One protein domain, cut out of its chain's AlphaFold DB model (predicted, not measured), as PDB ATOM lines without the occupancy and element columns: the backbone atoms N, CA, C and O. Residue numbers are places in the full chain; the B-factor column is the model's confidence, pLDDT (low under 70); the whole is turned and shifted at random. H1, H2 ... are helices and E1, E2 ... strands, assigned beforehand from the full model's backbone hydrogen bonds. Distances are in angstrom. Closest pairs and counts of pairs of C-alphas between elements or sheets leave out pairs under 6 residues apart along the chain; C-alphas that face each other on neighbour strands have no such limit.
ATOM      1  N   GLY A  10      16.434   9.621   8.127       92.94
ATOM      2  CA  GLY A  10      16.242  10.994   7.679       92.94
ATOM      3  C   GLY A  10      17.376  11.908   8.112       92.94
ATOM      4  O   GLY A  10      18.007  11.692   9.145       92.94
ATOM      5  N   CYS A  11      17.608  12.961   7.336       94.69
ATOM      6  CA  CYS A  11      18.553  14.013   7.680       94.69
ATOM      7  C   CYS A  11      18.007  15.383   7.274       94.69
ATOM      8  O   CYS A  11      17.630  15.586   6.121       94.69
ATOM      9  N   PHE A  12      18.047  16.340   8.204       93.44
ATOM     10  CA  PHE A  12      17.805  17.763   7.962       93.44
ATOM     11  C   PHE A  12      19.059  18.539   8.355       93.44
ATOM     12  O   PHE A  12      19.520  18.443   9.491       93.44
ATOM     13  N   ALA A  13      19.652  19.268   7.414       90.69
ATOM     14  CA  ALA A  13      20.906  19.978   7.637       90.69
ATOM     15  C   ALA A  13      21.131  21.066   6.577       90.69
ATOM     16  O   ALA A  13      20.323  21.261   5.669       90.69
ATOM     17  N   GLY A  14      22.256  21.776   6.687       86.31
ATOM     18  CA  GLY A  14      22.747  22.619   5.600       86.31
ATOM     19  C   GLY A  14      23.174  21.785   4.376       86.31
ATOM     20  O   GLY A  14      23.549  20.623   4.549       86.31
ATOM     21  N   PRO A  15      23.170  22.360   3.159       85.94
ATOM     22  CA  PRO A  15      23.366  21.629   1.898       85.94
ATOM     23  C   PRO A  15      24.635  20.767   1.835       85.94
ATOM     24  O   PRO A  15      24.571  19.605   1.441       85.94
ATOM     25  N   GLU A  16      25.771  21.288   2.304       88.00
ATOM     26  CA  GLU A  16      27.039  20.545   2.323       88.00
ATOM     27  C   GLU A  16      26.966  19.308   3.238       88.00
ATOM     28  O   GLU A  16      27.375  18.205   2.869       88.00
ATOM     29  N   LYS A  17      26.395  19.473   4.438       92.56
ATOM     30  CA  LYS A  17      26.205  18.369   5.390       92.56
ATOM     31  C   LYS A  17      25.198  17.353   4.856       92.56
ATOM     32  O   LYS A  17      25.438  16.157   4.994       92.56
ATOM     33  N   LEU A  18      24.116  17.814   4.224       92.62
ATOM     34  CA  LEU A  18      23.127  16.945   3.584       92.62
ATOM     35  C   LEU A  18      23.767  16.061   2.515       92.62
ATOM     36  O   LEU A  18      23.616  14.844   2.589       92.62
ATOM     37  N   SER A  19      24.523  16.651   1.585       92.25
ATOM     38  CA  SER A  19      25.256  15.908   0.550       92.25
ATOM     39  C   SER A  19      26.166  14.849   1.160       92.25
ATOM     40  O   SER A  19      26.076  13.668   0.825       92.25
ATOM     41  N   ARG A  20      26.998  15.247   2.128       94.06
ATOM     42  CA  ARG A  20      27.965  14.348   2.764       94.06
ATOM     43  C   ARG A  20      27.290  13.155   3.441       94.06
ATOM     44  O   ARG A  20      27.784  12.034   3.338       94.06
ATOM     45  N   ILE A  21      26.189  13.393   4.151       95.38
ATOM     46  CA  ILE A  21      25.446  12.338   4.846       95.38
ATOM     47  C   ILE A  21      24.739  11.437   3.831       95.38
ATOM     48  O   ILE A  21      24.856  10.219   3.939       95.38
ATOM     49  N   PHE A  22      24.088  12.013   2.818       94.38
ATOM     50  CA  PHE A  22      23.444  11.259   1.743       94.38
ATOM     51  C   PHE A  22      24.433  10.318   1.044       94.38
ATOM     52  O   PHE A  22      24.192   9.117   0.969       94.38
ATOM     53  N   ILE A  23      25.588  10.840   0.617       93.44
ATOM     54  CA  ILE A  23      26.637  10.058  -0.048       93.44
ATOM     55  C   ILE A  23      27.088   8.890   0.831       93.44
ATOM     56  O   ILE A  23      27.182   7.762   0.350       93.44
ATOM     57  N   ARG A  24      27.330   9.133   2.125       94.50
ATOM     58  CA  ARG A  24      27.732   8.077   3.066       94.50
ATOM     59  C   ARG A  24      26.659   7.007   3.234       94.50
ATOM     60  O   ARG A  24      26.996   5.831   3.288       94.50
ATOM     61  N   MET A  25      25.387   7.397   3.309       94.31
ATOM     62  CA  MET A  25      24.279   6.447   3.426       94.31
ATOM     63  C   MET A  25      24.141   5.589   2.173       94.31
ATOM     64  O   MET A  25      24.019   4.373   2.287       94.31
ATOM     65  N   VAL A  26      24.228   6.198   0.989       93.38
ATOM     66  CA  VAL A  26      24.202   5.458  -0.274       93.38
ATOM     67  C   VAL A  26      25.395   4.507  -0.361       93.38
ATOM     68  O   VAL A  26      25.197   3.348  -0.692       93.38
ATOM     69  N   GLN A  27      26.607   4.936  -0.002       94.12
ATOM     70  CA  GLN A  27      27.794   4.067   0.011       94.12
ATOM     71  C   GLN A  27      27.676   2.906   1.006       94.12
ATOM     72  O   GLN A  27      28.079   1.785   0.703       94.12
ATOM     73  N   ALA A  28      27.113   3.155   2.191       93.19
ATOM     74  CA  ALA A  28      26.848   2.104   3.168       93.19
ATOM     75  C   ALA A  28      25.818   1.100   2.630       93.19
ATOM     76  O   ALA A  28      26.009  -0.109   2.740       93.19
ATOM     77  N   TYR A  29      24.757   1.590   1.985       92.94
ATOM     78  CA  TYR A  29      23.754   0.750   1.340       92.94
ATOM     79  C   TYR A  29      24.331  -0.052   0.167       92.94
ATOM     80  O   TYR A  29      24.064  -1.244   0.049       92.94
ATOM     81  N   THR A  30      25.157   0.554  -0.683       93.75
ATOM     82  CA  THR A  30      25.781  -0.132  -1.821       93.75
ATOM     83  C   THR A  30      27.014  -0.938  -1.427       93.75
ATOM     84  O   THR A  30      27.657  -1.506  -2.302       93.75
ATOM     85  N   LEU A  31      27.344  -1.042  -0.136       93.94
ATOM     86  CA  LEU A  31      28.463  -1.839   0.381       93.94
ATOM     87  C   LEU A  31      29.834  -1.403  -0.165       93.94
ATOM     88  O   LEU A  31      30.734  -2.220  -0.333       93.94
ATOM     89  N   GLY A  32      30.013  -0.113  -0.459       91.75
ATOM     90  CA  GLY A  32      31.303   0.393  -0.917       91.75
ATOM     91  C   GLY A  32      31.256   1.778  -1.545       91.75
ATOM     92  O   GLY A  32      30.199   2.383  -1.724       91.75
ATOM     93  N   LYS A  33      32.435   2.279  -1.920       90.69
ATOM     94  CA  LYS A  33      32.547   3.505  -2.719       90.69
ATOM     95  C   LYS A  33      31.872   3.295  -4.073       90.69
ATOM     96  O   LYS A  33      31.844   2.182  -4.587       90.69
ATOM     97  N   LEU A  34      31.324   4.373  -4.614       87.19
ATOM     98  CA  LEU A  34      30.704   4.387  -5.931       87.19
ATOM     99  C   LEU A  34      31.612   5.138  -6.899       87.19
ATOM    100  O   LEU A  34      32.106   6.216  -6.545       87.19
ATOM    101  N   ASP A  35      31.827   4.577  -8.083       87.88
ATOM    102  CA  ASP A  35      32.501   5.270  -9.177       87.88
ATOM    103  C   ASP A  35      31.559   6.251  -9.904       87.88
ATOM    104  O   ASP A  35      30.361   6.342  -9.619       87.88
ATOM    105  N   GLY A  36      32.113   7.040 -10.830       81.94
ATOM    106  CA  GLY A  36      31.345   8.044 -11.567       81.94
ATOM    107  C   GLY A  36      30.183   7.456 -12.374       81.94
ATOM    108  O   GLY A  36      29.107   8.049 -12.395       81.94
ATOM    109  N   ASN A  37      30.356   6.279 -12.976       82.75
ATOM    110  CA  ASN A  37      29.315   5.628 -13.769       82.75
ATOM    111  C   ASN A  37      28.209   5.075 -12.865       82.75
ATOM    112  O   ASN A  37      27.029   5.205 -13.179       82.75
ATOM    113  N   GLU A  38      28.566   4.498 -11.718       85.56
ATOM    114  CA  GLU A  38      27.607   4.017 -10.725       85.56
ATOM    115  C   GLU A  38      26.763   5.161 -10.139       85.56
ATOM    116  O   GLU A  38      25.563   4.985  -9.932       85.56
ATOM    117  N   TRP A  39      27.344   6.350  -9.929       85.50
ATOM    118  CA  TRP A  39      26.582   7.544  -9.543       85.50
ATOM    119  C   TRP A  39      25.618   8.003 -10.632       85.50
ATOM    120  O   TRP A  39      24.469   8.323 -10.323       85.50
ATOM    121  N   VAL A  40      26.070   8.036 -11.887       81.31
ATOM    122  CA  VAL A  40      25.236   8.423 -13.034       81.31
ATOM    123  C   VAL A  40      24.049   7.473 -13.150       81.31
ATOM    124  O   VAL A  40      22.910   7.926 -13.064       81.31
ATOM    125  N   ASN A  41      24.315   6.167 -13.209       79.44
ATOM    126  CA  ASN A  41      23.304   5.114 -13.313       79.44
ATOM    127  C   ASN A  41      22.359   5.090 -12.100       79.44
ATOM    128  O   ASN A  41      21.165   4.836 -12.235       79.44
ATOM    129  N   GLY A  42      22.877   5.368 -10.901       75.69
ATOM    130  CA  GLY A  42      22.092   5.488  -9.669       75.69
ATOM    131  C   GLY A  42      21.124   6.672  -9.656       75.69
ATOM    132  O   GLY A  42      20.131   6.644  -8.931       75.69
ATOM    133  N   CYS A  43      21.404   7.694 -10.466       73.44
ATOM    134  CA  CYS A  43      20.602   8.909 -10.598       73.44
ATOM    135  C   CYS A  43      19.785   8.959 -11.895       73.44
ATOM    136  O   CYS A  43      19.162   9.991 -12.161       73.44
ATOM    137  N   GLU A  44      19.793   7.898 -12.708       67.81
ATOM    138  CA  GLU A  44      18.914   7.767 -13.870       67.81
ATOM    139  C   GLU A  44      17.479   7.513 -13.402       67.81
ATOM    140  O   GLU A  44      16.978   6.397 -13.346       67.81
ATOM    141  N   SER A  45      16.819   8.596 -13.021       56.78
ATOM    142  CA  SER A  45      15.371   8.711 -13.024       56.78
ATOM    143  C   SER A  45      15.017   9.660 -14.169       56.78
ATOM    144  O   SER A  45      15.835  10.515 -14.530       56.78
ATOM    145  N   ASP A  46      13.834   9.498 -14.771       54.56
ATOM    146  CA  ASP A  46      13.283  10.371 -15.816       54.56
ATOM    147  C   ASP A  46      13.610  11.856 -15.573       54.56
ATOM    148  O   ASP A  46      13.828  12.267 -14.432       54.56
ATOM    149  N   LYS A  47      13.606  12.703 -16.619       61.06
ATOM    150  CA  LYS A  47      13.911  14.163 -16.564       61.06
ATOM    151  C   LYS A  47      12.940  15.002 -15.693       61.06
ATOM    152  O   LYS A  47      12.741  16.193 -15.924       61.06
ATOM    153  N   THR A  48      12.331  14.386 -14.693       71.94
ATOM    154  CA  THR A  48      11.526  14.952 -13.629       71.94
ATOM    155  C   THR A  48      12.320  15.913 -12.749       71.94
ATOM    156  O   THR A  48      13.554  15.928 -12.677       71.94
ATOM    157  N   GLU A  49      11.562  16.725 -12.029       75.31
ATOM    158  CA  GLU A  49      12.065  17.618 -10.998       75.31
ATOM    159  C   GLU A  49      12.804  16.879  -9.866       75.31
ATOM    160  O   GLU A  49      13.829  17.363  -9.383       75.31
ATOM    161  N   GLY A  50      12.353  15.673  -9.504       76.44
ATOM    162  CA  GLY A  50      13.000  14.835  -8.494       76.44
ATOM    163  C   GLY A  50      14.449  14.498  -8.850       76.44
ATOM    164  O   GLY A  50      15.335  14.609  -8.002       76.44
ATOM    165  N   THR A  51      14.724  14.199 -10.121       79.06
ATOM    166  CA  THR A  51      16.082  13.922 -10.618       79.06
ATOM    167  C   THR A  51      16.992  15.144 -10.517       79.06
ATOM    168  O   THR A  51      18.164  15.025 -10.153       79.06
ATOM    169  N   LYS A  52      16.468  16.347 -10.792       82.25
ATOM    170  CA  LYS A  52      17.227  17.599 -10.628       82.25
ATOM    171  C   LYS A  52      17.569  17.846  -9.157       82.25
ATOM    172  O   LYS A  52      18.712  18.177  -8.843       82.25
ATOM    173  N   LEU A  53      16.612  17.618  -8.255       85.31
ATOM    174  CA  LEU A  53      16.819  17.745  -6.811       85.31
ATOM    175  C   LEU A  53      17.796  16.699  -6.263       85.31
ATOM    176  O   LEU A  53      18.635  17.043  -5.437       85.31
ATOM    177  N   LEU A  54      17.750  15.456  -6.747       87.12
ATOM    178  CA  LEU A  54      18.725  14.418  -6.397       87.12
ATOM    179  C   LEU A  54      20.142  14.825  -6.822       87.12
ATOM    180  O   LEU A  54      21.069  14.776  -6.015       87.12
ATOM    181  N   LYS A  55      20.311  15.307  -8.060       86.50
ATOM    182  CA  LYS A  55      21.604  15.823  -8.540       86.50
ATOM    183  C   LYS A  55      22.093  17.005  -7.696       86.50
ATOM    184  O   LYS A  55      23.272  17.062  -7.352       86.50
ATOM    185  N   ALA A  56      21.201  17.924  -7.321       86.38
ATOM    186  CA  ALA A  56      21.529  19.050  -6.446       86.38
ATOM    187  C   ALA A  56      21.924  18.600  -5.025       86.38
ATOM    188  O   ALA A  56      22.900  19.117  -4.477       86.38
ATOM    189  N   LEU A  57      21.216  17.611  -4.463       89.31
ATOM    190  CA  LEU A  57      21.522  16.995  -3.171       89.31
ATOM    191  C   LEU A  57      22.918  16.371  -3.179       89.31
ATOM    192  O   LEU A  57      23.701  16.638  -2.273       89.31
ATOM    193  N   ILE A  58      23.258  15.594  -4.209       88.06
ATOM    194  CA  ILE A  58      24.584  14.974  -4.349       88.06
ATOM    195  C   ILE A  58      25.665  16.048  -4.478       88.06
ATOM    196  O   ILE A  58      26.672  15.989  -3.777       88.06
ATOM    197  N   ALA A  59      25.432  17.074  -5.297       86.12
ATOM    198  CA  ALA A  59      26.371  18.176  -5.486       86.12
ATOM    199  C   ALA A  59      26.523  19.091  -4.251       86.12
ATOM    200  O   ALA A  59      27.374  19.978  -4.262       86.12
ATOM    201  N   GLY A  60      25.696  18.931  -3.209       81.69
ATOM    202  CA  GLY A  60      25.717  19.793  -2.021       81.69
ATOM    203  C   GLY A  60      25.309  21.233  -2.302       81.69
ATOM    204  O   GLY A  60      25.646  22.135  -1.534       81.69
ATOM    205  N   LYS A  61      24.577  21.467  -3.396       69.75
ATOM    206  CA  LYS A  61      24.124  22.802  -3.776       69.75
ATOM    207  C   LYS A  61      22.879  23.187  -2.976       69.75
ATOM    208  O   LYS A  61      21.956  22.393  -2.808       69.75
ATOM    209  N   ALA A  62      22.849  24.429  -2.491       55.03
ATOM    210  CA  ALA A  62      21.715  24.982  -1.744       55.03
ATOM    211  C   ALA A  62      20.468  25.206  -2.614       55.03
ATOM    212  O   ALA A  62      19.353  25.151  -2.099       55.03
ATOM    213  N   ALA A  63      20.693  25.452  -3.905       52.94
ATOM    214  CA  ALA A  63      19.716  25.676  -4.960       52.94
ATOM    215  C   ALA A  63      20.313  25.174  -6.287       52.94
ATOM    216  O   ALA A  63      21.539  25.129  -6.444       52.94
ATOM    217  N   TRP A  64      19.473  24.782  -7.245       46.91
ATOM    218  CA  TRP A  64      19.942  24.457  -8.592       46.91
ATOM    219  C   TRP A  64      20.131  25.767  -9.363       46.91
ATOM    220  O   TRP A  64      19.174  26.339  -9.861       46.91
ATOM    221  N   GLN A  65      21.367  26.263  -9.396       47.00
ATOM    222  CA  GLN A  65      21.791  27.316 -10.316       47.00
ATOM    223  C   GLN A  65      22.461  26.625 -11.504       47.00
ATOM    224  O   GLN A  65      23.551  26.057 -11.356       47.00
ATOM    225  N   ASP A  66      21.770  26.603 -12.639       42.44
ATOM    226  CA  ASP A  66      22.366  26.286 -13.933       42.44
ATOM    227  C   ASP A  66      22.785  27.618 -14.581       42.44
ATOM    228  O   ASP A  66      21.914  28.433 -14.874       42.44
ATOM    229  N   PRO A  67      24.087  27.903 -14.766       37.72
ATOM    230  CA  PRO A  67      24.528  29.155 -15.376       37.72
ATOM    231  C   PRO A  67      24.305  29.215 -16.898       37.72
ATOM    232  O   PRO A  67      24.636  30.234 -17.499       37.72
ATOM    233  N   ALA A  68      23.825  28.144 -17.545       41.69
ATOM    234  CA  ALA A  68      23.886  28.001 -19.003       41.69
ATOM    235  C   ALA A  68      22.563  28.231 -19.757       41.69
ATOM    236  O   ALA A  68      22.552  28.114 -20.982       41.69
ATOM    237  N   ILE A  69      21.456  28.555 -19.078       40.38
ATOM    238  CA  ILE A  69      20.164  28.792 -19.743       40.38
ATOM    239  C   ILE A  69      19.548  30.092 -19.217       40.38
ATOM    240  O   ILE A  69      18.804  30.061 -18.237       40.38
ATOM    241  N   PRO A  70      19.837  31.246 -19.844       42.47
ATOM    242  CA  PRO A  70      18.971  32.397 -19.691       42.47
ATOM    243  C   PRO A  70      17.662  32.067 -20.422       42.47
ATOM    244  O   PRO A  70      17.697  31.597 -21.558       42.47
ATOM    245  N   ASP A  71      16.529  32.325 -19.770       41.62
ATOM    246  CA  ASP A  71      15.190  32.368 -20.381       41.62
ATOM    247  C   ASP A  71      14.304  31.101 -20.317       41.62
ATOM    248  O   ASP A  71      13.629  30.730 -21.275       41.62
ATOM    249  N   VAL A  72      14.207  30.463 -19.139       37.75
ATOM    250  CA  VAL A  72      12.985  29.722 -18.762       37.75
ATOM    251  C   VAL A  72      12.587  30.070 -17.328       37.75
ATOM    252  O   VAL A  72      13.082  29.487 -16.370       37.75
ATOM    253  N   VAL A  73      11.667  31.028 -17.215       40.53
ATOM    254  CA  VAL A  73      10.873  31.435 -16.042       40.53
ATOM    255  C   VAL A  73      10.850  30.413 -14.878       40.53
ATOM    256  O   VAL A  73      10.038  29.488 -14.825       40.53
ATOM    257  N   ASP A  74      11.766  30.605 -13.929       42.97
ATOM    258  CA  ASP A  74      11.480  30.997 -12.539       42.97
ATOM    259  C   ASP A  74      10.504  30.130 -11.706       42.97
ATOM    260  O   ASP A  74       9.530  30.611 -11.121       42.97
ATOM    261  N   ARG A  75      10.756  28.815 -11.604       45.00
ATOM    262  CA  ARG A  75      10.134  27.975 -10.543       45.00
ATOM    263  C   ARG A  75      11.063  27.006  -9.809       45.00
ATOM    264  O   ARG A  75      10.690  26.522  -8.741       45.00
ATOM    265  N   LEU A  76      12.253  26.725 -10.344       47.84
ATOM    266  CA  LEU A  76      13.239  25.851  -9.691       47.84
ATOM    267  C   LEU A  76      14.365  26.635  -8.996       47.84
ATOM    268  O   LEU A  76      14.998  26.107  -8.083       47.84
ATOM    269  N   GLU A  77      14.572  27.899  -9.378       53.28
ATOM    270  CA  GLU A  77      15.698  28.735  -8.933       53.28
ATOM    271  C   GLU A  77      15.665  29.071  -7.431       53.28
ATOM    272  O   GLU A  77      16.702  29.341  -6.833       53.28
ATOM    273  N   ASN A  78      14.504  28.930  -6.782       60.97
ATOM    274  CA  ASN A  78      14.314  29.234  -5.361       60.97
ATOM    275  C   ASN A  78      14.040  28.003  -4.473       60.97
ATOM    276  O   ASN A  78      13.721  28.157  -3.287       60.97
ATOM    277  N   LYS A  79      14.176  26.773  -5.002       73.88
ATOM    278  CA  LYS A  79      13.994  25.551  -4.201       73.88
ATOM    279  C   LYS A  79      15.213  25.271  -3.342       73.88
ATOM    280  O   LYS A  79      16.243  24.801  -3.823       73.88
ATOM    281  N   LYS A  80      15.057  25.471  -2.034       85.25
ATOM    282  CA  LYS A  80      16.059  25.072  -1.044       85.25
ATOM    283  C   LYS A  80      15.781  23.657  -0.560       85.25
ATOM    284  O   LYS A  80      14.741  23.413   0.057       85.25
ATOM    285  N   ILE A  81      16.726  22.744  -0.776       89.38
ATOM    286  CA  ILE A  81      16.684  21.413  -0.157       89.38
ATOM    287  C   ILE A  81      16.904  21.584   1.348       89.38
ATOM    288  O   ILE A  81      17.858  22.220   1.793       89.38
ATOM    289  N   THR A  82      15.978  21.041   2.129       91.75
ATOM    290  CA  THR A  82      15.962  21.144   3.596       91.75
ATOM    291  C   THR A  82      16.303  19.827   4.273       91.75
ATOM    292  O   THR A  82      16.829  19.830   5.385       91.75
ATOM    293  N   GLY A  83      16.052  18.710   3.596       94.12
ATOM    294  CA  GLY A  83      16.379  17.392   4.104       94.12
ATOM    295  C   GLY A  83      16.023  16.281   3.136       94.12
ATOM    296  O   GLY A  83      15.487  16.522   2.053       94.12
ATOM    297  N   PHE A  84      16.301  15.058   3.557       95.12
ATOM    298  CA  PHE A  84      15.876  13.853   2.863       95.12
ATOM    299  C   PHE A  84      15.501  12.748   3.854       95.12
ATOM    300  O   PHE A  84      15.866  12.804   5.029       95.12
ATOM    301  N   PHE A  85      14.798  11.734   3.362       95.25
ATOM    302  CA  PHE A  85      14.558  10.464   4.034       95.25
ATOM    303  C   PHE A  85      14.862   9.323   3.065       95.25
ATOM    304  O   PHE A  85      14.359   9.323   1.943       95.25
ATOM    305  N   LEU A  86      15.704   8.386   3.493       94.00
ATOM    306  CA  LEU A  86      16.012   7.153   2.781       94.00
ATOM    307  C   LEU A  86      15.296   6.000   3.471       94.00
ATOM    308  O   LEU A  86      15.578   5.718   4.635       94.00
ATOM    309  N   ALA A  87      14.392   5.340   2.759       92.88
ATOM    310  CA  ALA A  87      13.682   4.165   3.231       92.88
ATOM    311  C   ALA A  87      14.224   2.913   2.544       92.88
ATOM    312  O   ALA A  87      14.440   2.906   1.331       92.88
ATOM    313  N   LEU A  88      14.414   1.848   3.319       90.12
ATOM    314  CA  LEU A  88      14.631   0.514   2.781       90.12
ATOM    315  C   LEU A  88      13.274  -0.185   2.717       90.12
ATOM    316  O   LEU A  88      12.672  -0.466   3.754       90.12
ATOM    317  N   LYS A  89      12.801  -0.462   1.505       86.81
ATOM    318  CA  LYS A  89      11.526  -1.137   1.271       86.81
ATOM    319  C   LYS A  89      11.723  -2.249   0.258       86.81
ATOM    320  O   LYS A  89      12.273  -2.006  -0.806       86.81
ATOM    321  N   ASP A  90      11.314  -3.465   0.612       84.06
ATOM    322  CA  ASP A  90      11.410  -4.643  -0.262       84.06
ATOM    323  C   ASP A  90      12.814  -4.812  -0.883       84.06
ATOM    324  O   ASP A  90      12.971  -5.136  -2.054       84.06
ATOM    325  N   GLN A  91      13.857  -4.549  -0.078       82.25
ATOM    326  CA  GLN A  91      15.282  -4.524  -0.466       82.25
ATOM    327  C   GLN A  91      15.702  -3.407  -1.438       82.25
ATOM    328  O   GLN A  91      16.887  -3.302  -1.747       82.25
ATOM    329  N   GLY A  92      14.776  -2.561  -1.885       88.00
ATOM    330  CA  GLY A  92      15.030  -1.361  -2.670       88.00
ATOM    331  C   GLY A  92      15.220  -0.115  -1.806       88.00
ATOM    332  O   GLY A  92      14.723  -0.019  -0.680       88.00
ATOM    333  N   LEU A  93      15.954   0.855  -2.349       90.75
ATOM    334  CA  LEU A  93      16.189   2.140  -1.701       90.75
ATOM    335  C   LEU A  93      15.233   3.197  -2.264       90.75
ATOM    336  O   LEU A  93      15.352   3.595  -3.422       90.75
ATOM    337  N   GLU A  94      14.310   3.680  -1.438       91.81
ATOM    338  CA  GLU A  94      13.434   4.802  -1.768       91.81
ATOM    339  C   GLU A  94      13.961   6.091  -1.136       91.81
ATOM    340  O   GLU A  94      14.355   6.130   0.031       91.81
ATOM    341  N   LEU A  95      13.935   7.176  -1.899       92.38
ATOM    342  CA  LEU A  95      14.347   8.500  -1.468       92.38
ATOM    343  C   LEU A  95      13.154   9.444  -1.463       92.38
ATOM    344  O   LEU A  95      12.466   9.586  -2.466       92.38
ATOM    345  N   SER A  96      12.966  10.163  -0.363       93.19
ATOM    346  CA  SER A  96      12.151  11.375  -0.297       93.19
ATOM    347  C   SER A  96      13.051  12.587  -0.066       93.19
ATOM    348  O   SER A  96      13.778  12.628   0.920       93.19
ATOM    349  N   ILE A  97      12.987  13.593  -0.936       92.50
ATOM    350  CA  ILE A  97      13.676  14.881  -0.792       92.50
ATOM    351  C   ILE A  97      12.662  15.932  -0.345       92.50
ATOM    352  O   ILE A  97      11.625  16.119  -0.984       92.50
ATOM    353  N   PHE A  98      12.979  16.642   0.735       92.12
ATOM    354  CA  PHE A  98      12.181  17.746   1.255       92.12
ATOM    355  C   PHE A  98      12.771  19.070   0.790       92.12
ATOM    356  O   PHE A  98      13.887  19.440   1.169       92.12
ATOM    357  N   ALA A  99      12.004  19.813   0.005       89.50
ATOM    358  CA  ALA A  99      12.379  21.129  -0.481       89.50
ATOM    359  C   ALA A  99      11.378  22.179  -0.002       89.50
ATOM    360  O   ALA A  99      10.222  21.875   0.300       89.50
ATOM    361  N   LYS A 100      11.823  23.430   0.067       86.81
ATOM    362  CA  LYS A 100      10.939  24.572   0.284       86.81
ATOM    363  C   LYS A 100      11.104  25.595  -0.828       86.81
ATOM    364  O   LYS A 100      12.226  25.869  -1.248       86.81
ATOM    365  N   ASN A 101       9.977  26.152  -1.246       79.44
ATOM    366  CA  ASN A 101       9.883  27.297  -2.138       79.44
ATOM    367  C   ASN A 101       9.597  28.546  -1.310       79.44
ATOM    368  O   ASN A 101       8.507  28.632  -0.737       79.44
ATOM    369  N   GLY A 102      10.553  29.482  -1.257       71.56
ATOM    370  CA  GLY A 102      10.385  30.774  -0.583       71.56
ATOM    371  C   GLY A 102       9.650  30.660   0.758       71.56
ATOM    372  O   GLY A 102      10.026  29.841   1.604       71.56
ATOM    373  N   ASP A 103       8.579  31.441   0.913       65.50
ATOM    374  CA  ASP A 103       7.918  31.643   2.204       65.50
ATOM    375  C   ASP A 103       6.731  30.741   2.545       65.50
ATOM    376  O   ASP A 103       6.234  30.856   3.661       65.50
ATOM    377  N   CYS A 104       6.259  29.814   1.700       59.88
ATOM    378  CA  CYS A 104       5.014  29.105   2.064       59.88
ATOM    379  C   CYS A 104       4.904  27.617   1.714       59.88
ATOM    380  O   CYS A 104       4.205  26.903   2.435       59.88
ATOM    381  N   ARG A 105       5.563  27.086   0.673       77.31
ATOM    382  CA  ARG A 105       5.282  25.700   0.246       77.31
ATOM    383  C   ARG A 105       6.445  24.753   0.504       77.31
ATOM    384  O   ARG A 105       7.492  24.833  -0.137       77.31
ATOM    385  N   ARG A 106       6.228  23.831   1.446       85.06
ATOM    386  CA  ARG A 106       7.047  22.626   1.610       85.06
ATOM    387  C   ARG A 106       6.592  21.597   0.591       85.06
ATOM    388  O   ARG A 106       5.397  21.362   0.427       85.06
ATOM    389  N   GLU A 107       7.551  20.978  -0.063       87.94
ATOM    390  CA  GLU A 107       7.319  19.956  -1.064       87.94
ATOM    391  C   GLU A 107       8.137  18.714  -0.738       87.94
ATOM    392  O   GLU A 107       9.238  18.795  -0.185       87.94
ATOM    393  N   ARG A 108       7.584  17.560  -1.105       90.56
ATOM    394  CA  ARG A 108       8.240  16.266  -0.984       90.56
ATOM    395  C   ARG A 108       8.301  15.633  -2.362       90.56
ATOM    396  O   ARG A 108       7.263  15.388  -2.969       90.56
ATOM    397  N   HIS A 109       9.511  15.331  -2.805       88.31
ATOM    398  CA  HIS A 109       9.784  14.656  -4.071       88.31
ATOM    399  C   HIS A 109      10.269  13.250  -3.762       88.31
ATOM    400  O   HIS A 109      11.205  13.103  -2.985       88.31
ATOM    401  N   SER A 110       9.606  12.222  -4.290       88.44
ATOM    402  CA  SER A 110       9.972  10.823  -4.026       88.44
ATOM    403  C   SER A 110      10.501  10.149  -5.280       88.44
ATOM    404  O   SER A 110       9.976  10.390  -6.363       88.44
ATOM    405  N   ALA A 111      11.520   9.314  -5.126       86.50
ATOM    406  CA  ALA A 111      12.107   8.530  -6.198       86.50
ATOM    407  C   ALA A 111      12.540   7.163  -5.668       86.50
ATOM    408  O   ALA A 111      13.034   7.054  -4.547       86.50
ATOM    409  N   VAL A 112      12.390   6.133  -6.495       87.75
ATOM    410  CA  VAL A 112      13.021   4.833  -6.260       87.75
ATOM    411  C   VAL A 112      14.418   4.880  -6.876       87.75
ATOM    412  O   VAL A 112      14.584   5.332  -8.008       87.75
ATOM    413  N   LEU A 113      15.434   4.457  -6.128       89.75
ATOM    414  CA  LEU A 113      16.834   4.505  -6.551       89.75
ATOM    415  C   LEU A 113      17.302   3.142  -7.084       89.75
ATOM    416  O   LEU A 113      18.268   2.554  -6.588       89.75
ATOM    417  N   ASP A 114      16.617   2.638  -8.113       88.69
ATOM    418  CA  ASP A 114      16.852   1.301  -8.682       88.69
ATOM    419  C   ASP A 114      18.294   1.083  -9.143       88.69
ATOM    420  O   ASP A 114      18.829  -0.020  -9.015       88.69
ATOM    421  N   GLY A 115      18.959   2.128  -9.641       89.88
ATOM    422  CA  GLY A 115      20.362   2.039 -10.036       89.88
ATOM    423  C   GLY A 115      21.277   1.656  -8.865       89.88
ATOM    424  O   GLY A 115      22.117   0.769  -9.020       89.88
ATOM    425  N   PHE A 116      21.072   2.218  -7.668       91.12
ATOM    426  CA  PHE A 116      21.851   1.824  -6.485       91.12
ATOM    427  C   PHE A 116      21.470   0.436  -5.972       91.12
ATOM    428  O   PHE A 116      22.341  -0.299  -5.505       91.12
ATOM    429  N   THR A 117      20.201   0.039  -6.092       91.75
ATOM    430  CA  THR A 117      19.769  -1.328  -5.767       91.75
ATOM    431  C   THR A 117      20.472  -2.355  -6.656       91.75
ATOM    432  O   THR A 117      21.010  -3.335  -6.146       91.75
ATOM    433  N   LYS A 118      20.586  -2.091  -7.964       92.12
ATOM    434  CA  LYS A 118      21.342  -2.941  -8.900       92.12
ATOM    435  C   LYS A 118      22.823  -3.031  -8.532       92.12
ATOM    436  O   LYS A 118      23.398  -4.115  -8.588       92.12
ATOM    437  N   VAL A 119      23.450  -1.918  -8.138       93.31
ATOM    438  CA  VAL A 119      24.853  -1.919  -7.680       93.31
ATOM    439  C   VAL A 119      25.018  -2.780  -6.429       93.31
ATOM    440  O   VAL A 119      25.921  -3.612  -6.375       93.31
ATOM    441  N   ARG A 120      24.128  -2.630  -5.442       93.25
ATOM    442  CA  ARG A 120      24.142  -3.454  -4.227       93.25
ATOM    443  C   ARG A 120      24.021  -4.942  -4.564       93.25
ATOM    444  O   ARG A 120      24.817  -5.731  -4.074       93.25
ATOM    445  N   GLN A 121      23.061  -5.316  -5.410       92.31
ATOM    446  CA  GLN A 121      22.855  -6.710  -5.818       92.31
ATOM    447  C   GLN A 121      24.100  -7.302  -6.489       92.31
ATOM    448  O   GLN A 121      24.504  -8.405  -6.145       92.31
ATOM    449  N   LYS A 122      24.764  -6.548  -7.375       92.69
ATOM    450  CA  LYS A 122      26.021  -6.975  -8.016       92.69
ATOM    451  C   LYS A 122      27.182  -7.210  -7.047       92.69
ATOM    452  O   LYS A 122      28.125  -7.881  -7.427       92.69
ATOM    453  N   ARG A 123      27.154  -6.609  -5.855       92.19
ATOM    454  CA  ARG A 123      28.204  -6.745  -4.828       92.19
ATOM    455  C   ARG A 123      27.875  -7.799  -3.770       92.19
ATOM    456  O   ARG A 123      28.748  -8.161  -2.991       92.19
ATOM    457  N   LEU A 124      26.612  -8.218  -3.690       91.62
ATOM    458  CA  LEU A 124      26.152  -9.297  -2.811       91.62
ATOM    459  C   LEU A 124      26.260 -10.678  -3.467       91.62
ATOM    460  O   LEU A 124      26.322 -11.670  -2.744       91.62
ATOM    461  N   ASN A 125      26.252 -10.717  -4.801       80.88
ATOM    462  CA  ASN A 125      26.485 -11.907  -5.620       80.88
ATOM    463  C   ASN A 125      27.968 -12.030  -5.975       80.88
ATOM    464  O   ASN A 125      28.437 -13.183  -6.079       80.88
TER     465      ASN A 125
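What this domain is: This is residues 10 to 125 of the 125 residues of an uncharacterized protein of Olavius sp. associated proteobacterium Delta 1 (UniProt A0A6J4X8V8). A twisted sheet of four strands has its helices over one face and its other face bare: H1 runs along E2, H3 crosses over E3 and E4, and H4 extends past one end of the sheet, where H2 packs on it. Residues 67 to 74, in the long link before E2, stick out as a free loop. The printed part has 116 residues, with four named helices and four named strands in the order E1 H1 H2 H3 E2 E3 E4 H4; the sheet's order is E1 E2 E3 E4, all antiparallel, and the class is mixed, helices and strands. It is compact, with a radius of gyration of the C-alphas of 14.4 A, yet elongated, spanning 47 by 28 by 23 A.

How they stand to each other: Start at E1, residues 10 to 12, an edge strand antiparallel to E2, residues 79 to 89; look for N 11 and O 84, 2.9 A apart, within hydrogen-bond range. E2 bends by 64 degrees at residue 82. E2 forms a hairpin with E3, residues 92 to 101, where N 85 and O 96 are 2.8 A apart. E3 forms a hairpin with the other edge strand, E4, residues 105 to 112, where N 97 and O 109 are 2.8 A apart; E2, E3 and E4 are a meander, each strand the antiparallel neighbour of the one before. H1, residues 15 to 29, is on the sheet at a height of 9.4 A, over E2 and along the strands at 12 degrees on the local plane; the closest C-alphas are those of Leu 18 and Gly 83, 6.8 A apart. H3, residues 49 to 58, is on the same face as H1, at a height of 8.0 A, and runs across the strands, at 80 degrees to E4 on the local plane. H3 touches H1, about perpendicular at 88 degrees; their closest C-alphas, Ser 19 and Ile 58, are 5.0 A apart. H4, residues 114 to 124, is on the sheet too, with C-alphas Gly 92 and Thr 117, the closest of E3 and H4, 5.7 A apart. H2, residues 36 to 42, is not on the sheet but touches H4 at a steep tilt of 66 degrees, opposite ways, closest at C-alphas Gly 42 and Gly 115, 3.9 A apart. In H1, H2, H3 and H4 every O i to N i+4 pair is within hydrogen-bond range.

Where its parts are: Find C-alpha 10 of E1 at (16.242, 10.994, 7.679). H1 begins at C-alpha 15, (23.366, 21.629, 1.898), and runs 20.9 A; H2 follows, then H3 with 14.4 A. E2 measures 27.4 A, E3 29.1 A and E4 23.2 A. H4, 15.3 A long, ends at C-alpha 124, (26.152, -9.297, -2.811).

The domain as a whole: The two C-alphas farthest apart are those of Asp 71 and Asn 125, 48.0 A. The printed part has no cut, and the link from H3 to E2, 20 residues, is long. The mean pLDDT of the printed part is 80.4; look for values under 70 at residues 44 to 47, 61 to 78 and 103 to 104.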